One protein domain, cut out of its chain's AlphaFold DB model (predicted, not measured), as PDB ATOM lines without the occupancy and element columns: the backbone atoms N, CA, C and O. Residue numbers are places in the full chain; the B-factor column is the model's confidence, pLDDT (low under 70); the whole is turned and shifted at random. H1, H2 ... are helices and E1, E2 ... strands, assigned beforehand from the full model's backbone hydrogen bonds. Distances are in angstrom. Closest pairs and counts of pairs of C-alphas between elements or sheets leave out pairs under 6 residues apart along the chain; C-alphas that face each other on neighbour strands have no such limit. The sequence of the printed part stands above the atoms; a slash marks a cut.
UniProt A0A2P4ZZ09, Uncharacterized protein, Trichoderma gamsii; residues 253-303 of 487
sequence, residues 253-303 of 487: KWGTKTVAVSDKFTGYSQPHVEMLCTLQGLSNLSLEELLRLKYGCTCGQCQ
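Overview. This is residues 253 to 303 of the 487 residues of an uncharacterized protein of Trichoderma gamsii (UniProt A0A2P4ZZ09). Two short helices, H1 and H2, touch at about a right angle and form a small head, and from it a thin arm reaches away to the lone strand E1, where residues 254 to 260 stick out free of the rest. The arm makes much of the length, and the head is completed by loops: the link between H1 and H2 and the stretch from 295 to 303 after H2. The printed part has 51 residues with one named strand and two named helices, in the order E1, H1, H2 along the chain; the class is mostly helix, though under half of the residues, 23 of 51, are in named elements. The whole is loose, with a radius of gyration of the C-alphas of 13.5 A, and elongated, spanning 41 by 23 by 15 A.

Along the chain. H1, the longest helix by residues, takes residues 270 to 280 and measures 15.3 A from first to last C-alpha; C-alpha 270 is at (221.060, 211.678, 164.332). H2 takes residues 287 to 294, 10.3 A from first to last C-alpha, and ends with C-alpha 294 at (225.745, 206.152, 167.075). E1 takes residues 257 to 260, 10.0 A from first to last C-alpha, and begins with C-alpha 257 at (215.799, 190.441, 148.050).

Arrangement. H1 and H2 touch, with 5 pairs of C-alphas within 8 A. Their closest C-alphas are those of Val 273 and Lys 294, 5.9 A apart. Their lines are about perpendicular, at 86 degrees, and their centres are 11.1 A apart. In both helices every pair of O i and N i+4 is within hydrogen-bond range. E1 is apart from H1 and also apart from H2. E1 pairs with no named strand, but residues 253 to 254 pair with residues 257 to 258 of E1, antiparallel. Residues 254 to 260, of which 257 to 260 belong to E1, stand free.

Size, cuts and confidence. The two C-alphas farthest apart are those of Thr 256 and Asn 284, at 41.8 A. The C-alphas of Lys 253 and Gln 303, the first and last printed residues, are 30.6 A apart. The printed part has no cut. The link from E1 to H1, with 9 residues, is short, and so is the link from H1 to H2, with 6 residues. The mean pLDDT of the printed part is 94.3, that of E1 is 87, and no printed residue is under 70.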
ATOM      1  N   LYS A 253     216.915 196.048 151.869       85.94
ATOM      2  CA  LYS A 253     215.942 195.422 150.964       85.94
ATOM      3  C   LYS A 253     216.067 196.001 149.556       85.94
ATOM      4  O   LYS A 253     216.047 197.216 149.385       85.94
ATOM      5  N   TRP A 254     216.130 195.123 148.558       83.12
ATOM      6  CA  TRP A 254     216.057 195.448 147.134       83.12
ATOM      7  C   TRP A 254     214.914 194.652 146.495       83.12
ATOM      8  O   TRP A 254     215.070 193.486 146.116       83.12
ATOM      9  N   GLY A 255     213.724 195.256 146.439       87.12
ATOM     10  CA  GLY A 255     212.496 194.544 146.080       87.12
ATOM     11  C   GLY A 255     212.223 193.394 147.055       87.12
ATOM     12  O   GLY A 255     212.053 193.617 148.251       87.12
ATOM     13  N   THR A 256     212.208 192.158 146.551       88.31
ATOM     14  CA  THR A 256     212.029 190.939 147.360       88.31
ATOM     15  C   THR A 256     213.329 190.381 147.945       88.31
ATOM     16  O   THR A 256     213.273 189.463 148.762       88.31
ATOM     17  N   LYS A 257     214.498 190.901 147.547       86.44
ATOM     18  CA  LYS A 257     215.799 190.441 148.050       86.44
ATOM     19  C   LYS A 257     216.189 191.206 149.314       86.44
ATOM     20  O   LYS A 257     216.053 192.426 149.370       86.44
ATOM     21  N   THR A 258     216.739 190.499 150.297       89.25
ATOM     22  CA  THR A 258     217.404 191.092 151.464       89.25
ATOM     23  C   THR A 258     218.898 190.828 151.360       89.25
ATOM     24  O   THR A 258     219.314 189.679 151.228       89.25
ATOM     25  N   VAL A 259     219.691 191.894 151.396       86.62
ATOM     26  CA  VAL A 259     221.152 191.864 151.289       86.62
ATOM     27  C   VAL A 259     221.751 192.206 152.649       86.62
ATOM     28  O   VAL A 259     221.280 193.132 153.311       86.62
ATOM     29  N   ALA A 260     222.777 191.462 153.065       87.25
ATOM     30  CA  ALA A 260     223.547 191.782 154.262       87.25
ATOM     31  C   ALA A 260     224.470 192.979 153.984       87.25
ATOM     32  O   ALA A 260     225.214 192.962 153.007       87.25
ATOM     33  N   VAL A 261     224.410 194.008 154.832       86.88
ATOM     34  CA  VAL A 261     225.129 195.287 154.651       86.88
ATOM     35  C   VAL A 261     225.840 195.765 155.921       86.88
ATOM     36  O   VAL A 261     226.171 196.942 156.038       86.88
ATOM     37  N   SER A 262     226.085 194.867 156.882       86.56
ATOM     38  CA  SER A 262     226.709 195.222 158.170       86.56
ATOM     39  C   SER A 262     228.076 195.891 158.004       86.56
ATOM     40  O   SER A 262     228.410 196.841 158.704       86.56
ATOM     41  N   ASP A 263     228.847 195.454 157.010       83.81
ATOM     42  CA  ASP A 263     230.144 196.027 156.661       83.81
ATOM     43  C   ASP A 263     230.039 197.447 156.086       83.81
ATOM     44  O   ASP A 263     230.998 198.204 156.195       83.81
ATOM     45  N   LYS A 264     228.884 197.831 155.523       87.44
ATOM     46  CA  LYS A 264     228.598 199.172 154.983       87.44
ATOM     47  C   LYS A 264     228.015 200.130 156.021       87.44
ATOM     48  O   LYS A 264     227.751 201.288 155.697       87.44
ATOM     49  N   PHE A 265     227.799 199.674 157.252       92.31
ATOM     50  CA  PHE A 265     227.284 200.516 158.320       92.31
ATOM     51  C   PHE A 265     228.242 201.685 158.609       92.31
ATOM     52  O   PHE A 265     229.454 201.510 158.702       92.31
ATOM     53  N   THR A 266     227.707 202.895 158.765       92.88
ATOM     54  CA  THR A 266     228.489 204.116 159.063       92.88
ATOM     55  C   THR A 266     227.997 204.832 160.321       92.88
ATOM     56  O   THR A 266     228.372 205.975 160.594       92.88
ATOM     57  N   GLY A 267     227.182 204.142 161.122       96.19
ATOM     58  CA  GLY A 267     226.507 204.691 162.289       96.19
ATOM     59  C   GLY A 267     225.028 204.972 162.038       96.19
ATOM     60  O   GLY A 267     224.578 205.153 160.907       96.19
ATOM     61  N   TYR A 268     224.260 205.016 163.120       97.12
ATOM     62  CA  TYR A 268     222.873 205.449 163.092       97.12
ATOM     63  C   TYR A 268     222.779 206.947 162.788       97.12
ATOM     64  O   TYR A 268     223.668 207.735 163.123       97.12
ATOM     65  N   SER A 269     221.684 207.342 162.141       95.94
ATOM     66  CA  SER A 269     221.375 208.748 161.894       95.94
ATOM     67  C   SER A 269     221.138 209.499 163.208       95.94
ATOM     68  O   SER A 269     220.797 208.908 164.235       95.94
ATOM     69  N   GLN A 270     221.281 210.823 163.168       95.81
ATOM     70  CA  GLN A 270     221.060 211.678 164.332       95.81
ATOM     71  C   GLN A 270     219.660 211.490 164.968       95.81
ATOM     72  O   GLN A 270     219.609 211.305 166.185       95.81
ATOM     73  N   PRO A 271     218.547 211.406 164.204       95.19
ATOM     74  CA  PRO A 271     217.230 211.119 164.783       95.19
ATOM     75  C   PRO A 271     217.159 209.783 165.534       95.19
ATOM     76  O   PRO A 271     216.534 209.701 166.588       95.19
ATOM     77  N   HIS A 272     217.837 208.739 165.046       96.81
ATOM     78  CA  HIS A 272     217.880 207.451 165.742       96.81
ATOM     79  C   HIS A 272     218.657 207.529 167.061       96.81
ATOM     80  O   HIS A 272     218.242 206.934 168.053       96.81
ATOM     81  N   VAL A 273     219.765 208.278 167.091       97.88
ATOM     82  CA  VAL A 273     220.525 208.515 168.329       97.88
ATOM     83  C   VAL A 273     219.681 209.301 169.334       97.88
ATOM     84  O   VAL A 273     219.630 208.941 170.506       97.88
ATOM     85  N   GLU A 274     218.948 210.321 168.887       97.31
ATOM     86  CA  GLU A 274     218.032 211.085 169.743       97.31
ATOM     87  C   GLU A 274     216.865 210.243 170.268       97.31
ATOM     88  O   GLU A 274     216.465 210.397 171.425       97.31
ATOM     89  N   MET A 275     216.348 209.324 169.451       97.81
ATOM     90  CA  MET A 275     215.339 208.353 169.865       97.81
ATOM     91  C   MET A 275     215.875 207.410 170.951       97.81
ATOM     92  O   MET A 275     215.205 207.219 171.966       97.81
ATOM     93  N   LEU A 276     217.100 206.883 170.792       98.00
ATOM     94  CA  LEU A 276     217.765 206.087 171.832       98.00
ATOM     95  C   LEU A 276     217.892 206.882 173.133       98.00
ATOM     96  O   LEU A 276     217.453 206.402 174.176       98.00
ATOM     97  N   CYS A 277     218.413 208.113 173.068       97.81
ATOM     98  CA  CYS A 277     218.532 208.983 174.237       97.81
ATOM     99  C   CYS A 277     217.177 209.195 174.924       97.81
ATOM    100  O   CYS A 277     217.080 209.075 176.143       97.81
ATOM    101  N   THR A 278     216.129 209.467 174.143       97.75
ATOM    102  CA  THR A 278     214.780 209.739 174.652       97.75
ATOM    103  C   THR A 278     214.202 208.518 175.366       97.75
ATOM    104  O   THR A 278     213.818 208.615 176.530       97.75
ATOM    105  N   LEU A 279     214.201 207.350 174.716       97.38
ATOM    106  CA  LEU A 279     213.639 206.114 175.274       97.38
ATOM    107  C   LEU A 279     214.453 205.562 176.456       97.38
ATOM    108  O   LEU A 279     213.890 204.907 177.331       97.38
ATOM    109  N   GLN A 280     215.762 205.832 176.505       96.12
ATOM    110  CA  GLN A 280     216.634 205.463 177.627       96.12
ATOM    111  C   GLN A 280     216.633 206.496 178.769       96.12
ATOM    112  O   GLN A 280     217.194 206.222 179.829       96.12
ATOM    113  N   GLY A 281     216.027 207.672 178.576       95.62
ATOM    114  CA  GLY A 281     216.054 208.761 179.556       95.62
ATOM    115  C   GLY A 281     217.440 209.391 179.744       95.62
ATOM    116  O   GLY A 281     217.766 209.854 180.836       95.62
ATOM    117  N   LEU A 282     218.276 209.389 178.703       95.81
ATOM    118  CA  LEU A 282     219.632 209.940 178.732       95.81
ATOM    119  C   LEU A 282     219.638 211.435 178.393       95.81
ATOM    120  O   LEU A 282     218.939 211.893 177.490       95.81
ATOM    121  N   SER A 283     220.476 212.198 179.093       94.44
ATOM    122  CA  SER A 283     220.688 213.631 178.858       94.44
ATOM    123  C   SER A 283     222.130 214.027 179.190       94.44
ATOM    124  O   SER A 283     222.800 213.324 179.942       94.44
ATOM    125  N   ASN A 284     222.607 215.150 178.633       94.50
ATOM    126  CA  ASN A 284     223.955 215.701 178.866       94.50
ATOM    127  C   ASN A 284     225.110 214.722 178.582       94.50
ATOM    128  O   ASN A 284     226.111 214.711 179.296       94.50
ATOM    129  N   LEU A 285     224.963 213.902 177.541       96.19
ATOM    130  CA  LEU A 285     225.974 212.928 177.141       96.19
ATOM    131  C   LEU A 285     227.231 213.615 176.594       96.19
ATOM    132  O   LEU A 285     227.155 214.587 175.838       96.19
ATOM    133  N   SER A 286     228.388 213.066 176.943       96.81
ATOM    134  CA  SER A 286     229.663 213.398 176.311       96.81
ATOM    135  C   SER A 286     229.680 212.979 174.835       96.81
ATOM    136  O   SER A 286     228.909 212.120 174.399       96.81
ATOM    137  N   LEU A 287     230.608 213.549 174.056       96.38
ATOM    138  CA  LEU A 287     230.810 213.155 172.657       96.38
ATOM    139  C   LEU A 287     231.049 211.642 172.526       96.38
ATOM    140  O   LEU A 287     230.472 211.001 171.658       96.38
ATOM    141  N   GLU A 288     231.844 211.066 173.425       95.94
ATOM    142  CA  GLU A 288     232.161 209.638 173.431       95.94
ATOM    143  C   GLU A 288     230.917 208.763 173.669       95.94
ATOM    144  O   GLU A 288     230.721 207.746 173.003       95.94
ATOM    145  N   GLU A 289     230.028 209.165 174.579       97.44
ATOM    146  CA  GLU A 289     228.763 208.459 174.818       97.44
ATOM    147  C   GLU A 289     227.820 208.555 173.613       97.44
ATOM    148  O   GLU A 289     227.197 207.559 173.238       97.44
ATOM    149  N   LEU A 290     227.769 209.712 172.946       98.06
ATOM    150  CA  LEU A 290     227.006 209.881 171.708       98.06
ATOM    151  C   LEU A 290     227.557 209.009 170.572       98.06
ATOM    152  O   LEU A 290     226.777 208.381 169.856       98.06
ATOM    153  N   LEU A 291     228.882 208.912 170.423       98.06
ATOM    154  CA  LEU A 291     229.509 208.026 169.437       98.06
ATOM    155  C   LEU A 291     229.213 206.552 169.738       98.06
ATOM    156  O   LEU A 291     228.924 205.778 168.826       98.06
ATOM    157  N   ARG A 292     229.208 206.153 171.016       98.31
ATOM    158  CA  ARG A 292     228.828 204.794 171.436       98.31
ATOM    159  C   ARG A 292     227.391 204.460 171.054       98.31
ATOM    160  O   ARG A 292     227.160 203.372 170.531       98.31
ATOM    161  N   LEU A 293     226.449 205.385 171.237       98.06
ATOM    162  CA  LEU A 293     225.076 205.204 170.757       98.06
ATOM    163  C   LEU A 293     225.028 205.137 169.228       98.06
ATOM    164  O   LEU A 293     224.464 204.194 168.676       98.06
ATOM    165  N   LYS A 294     225.684 206.081 168.542       98.31
ATOM    166  CA  LYS A 294     225.745 206.152 167.075       98.31
ATOM    167  C   LYS A 294     226.252 204.856 166.448       98.31
ATOM    168  O   LYS A 294     225.712 204.423 165.435       98.31
ATOM    169  N   TYR A 295     227.267 204.228 167.032       98.00
ATOM    170  CA  TYR A 295     227.898 203.031 166.470       98.00
ATOM    171  C   TYR A 295     227.415 201.712 167.088       98.00
ATOM    172  O   TYR A 295     227.962 200.656 166.764       98.00
ATOM    173  N   GLY A 296     226.374 201.744 167.928       96.81
ATOM    174  CA  GLY A 296     225.753 200.541 168.493       96.81
ATOM    175  C   GLY A 296     226.610 199.826 169.541       96.81
ATOM    176  O   GLY A 296     226.548 198.605 169.670       96.81
ATOM    177  N   CYS A 297     227.437 200.562 170.281       97.50
ATOM    178  CA  CYS A 297     228.220 200.020 171.384       97.50
ATOM    179  C   CYS A 297     227.302 199.514 172.505       97.50
ATOM    180  O   CYS A 297     226.534 200.277 173.087       97.50
ATOM    181  N   THR A 298     227.441 198.238 172.863       96.12
ATOM    182  CA  THR A 298     226.691 197.624 173.973       96.12
ATOM    183  C   THR A 298     227.538 197.401 175.223       96.12
ATOM    184  O   THR A 298     226.996 197.115 176.284       96.12
ATOM    185  N   CYS A 299     228.866 197.529 175.120       97.00
ATOM    186  CA  CYS A 299     229.776 197.335 176.252       97.00
ATOM    187  C   CYS A 299     230.041 198.614 177.061       97.00
ATOM    188  O   CYS A 299     230.620 198.544 178.140       97.00
ATOM    189  N   GLY A 300     229.681 199.784 176.521       95.88
ATOM    190  CA  GLY A 300     229.991 201.085 177.116       95.88
ATOM    191  C   GLY A 300     231.480 201.460 177.102       95.88
ATOM    192  O   GLY A 300     231.853 202.413 177.773       95.88
ATOM    193  N   GLN A 301     232.330 200.728 176.371       96.31
ATOM    194  CA  GLN A 301     233.795 200.879 176.399       96.31
ATOM    195  C   GLN A 301     234.455 200.905 175.008       96.31
ATOM    196  O   GLN A 301     235.680 200.881 174.923       96.31
ATOM    197  N   CYS A 302     233.684 200.931 173.915       97.69
ATOM    198  CA  CYS A 302     234.278 201.084 172.584       97.69
ATOM    199  C   CYS A 302     235.005 202.427 172.473       97.69
ATOM    200  O   CYS A 302     234.400 203.440 172.820       97.69
ATOM    201  N   GLN A 303     236.235 202.417 171.950       96.75
ATOM    202  CA  GLN A 303     236.992 203.621 171.593       96.75
ATOM    203  C   GLN A 303     236.369 204.275 170.359       96.75
ATOM    204  O   GLN A 303     236.028 203.574 169.398       96.75
TER     205      GLN A 303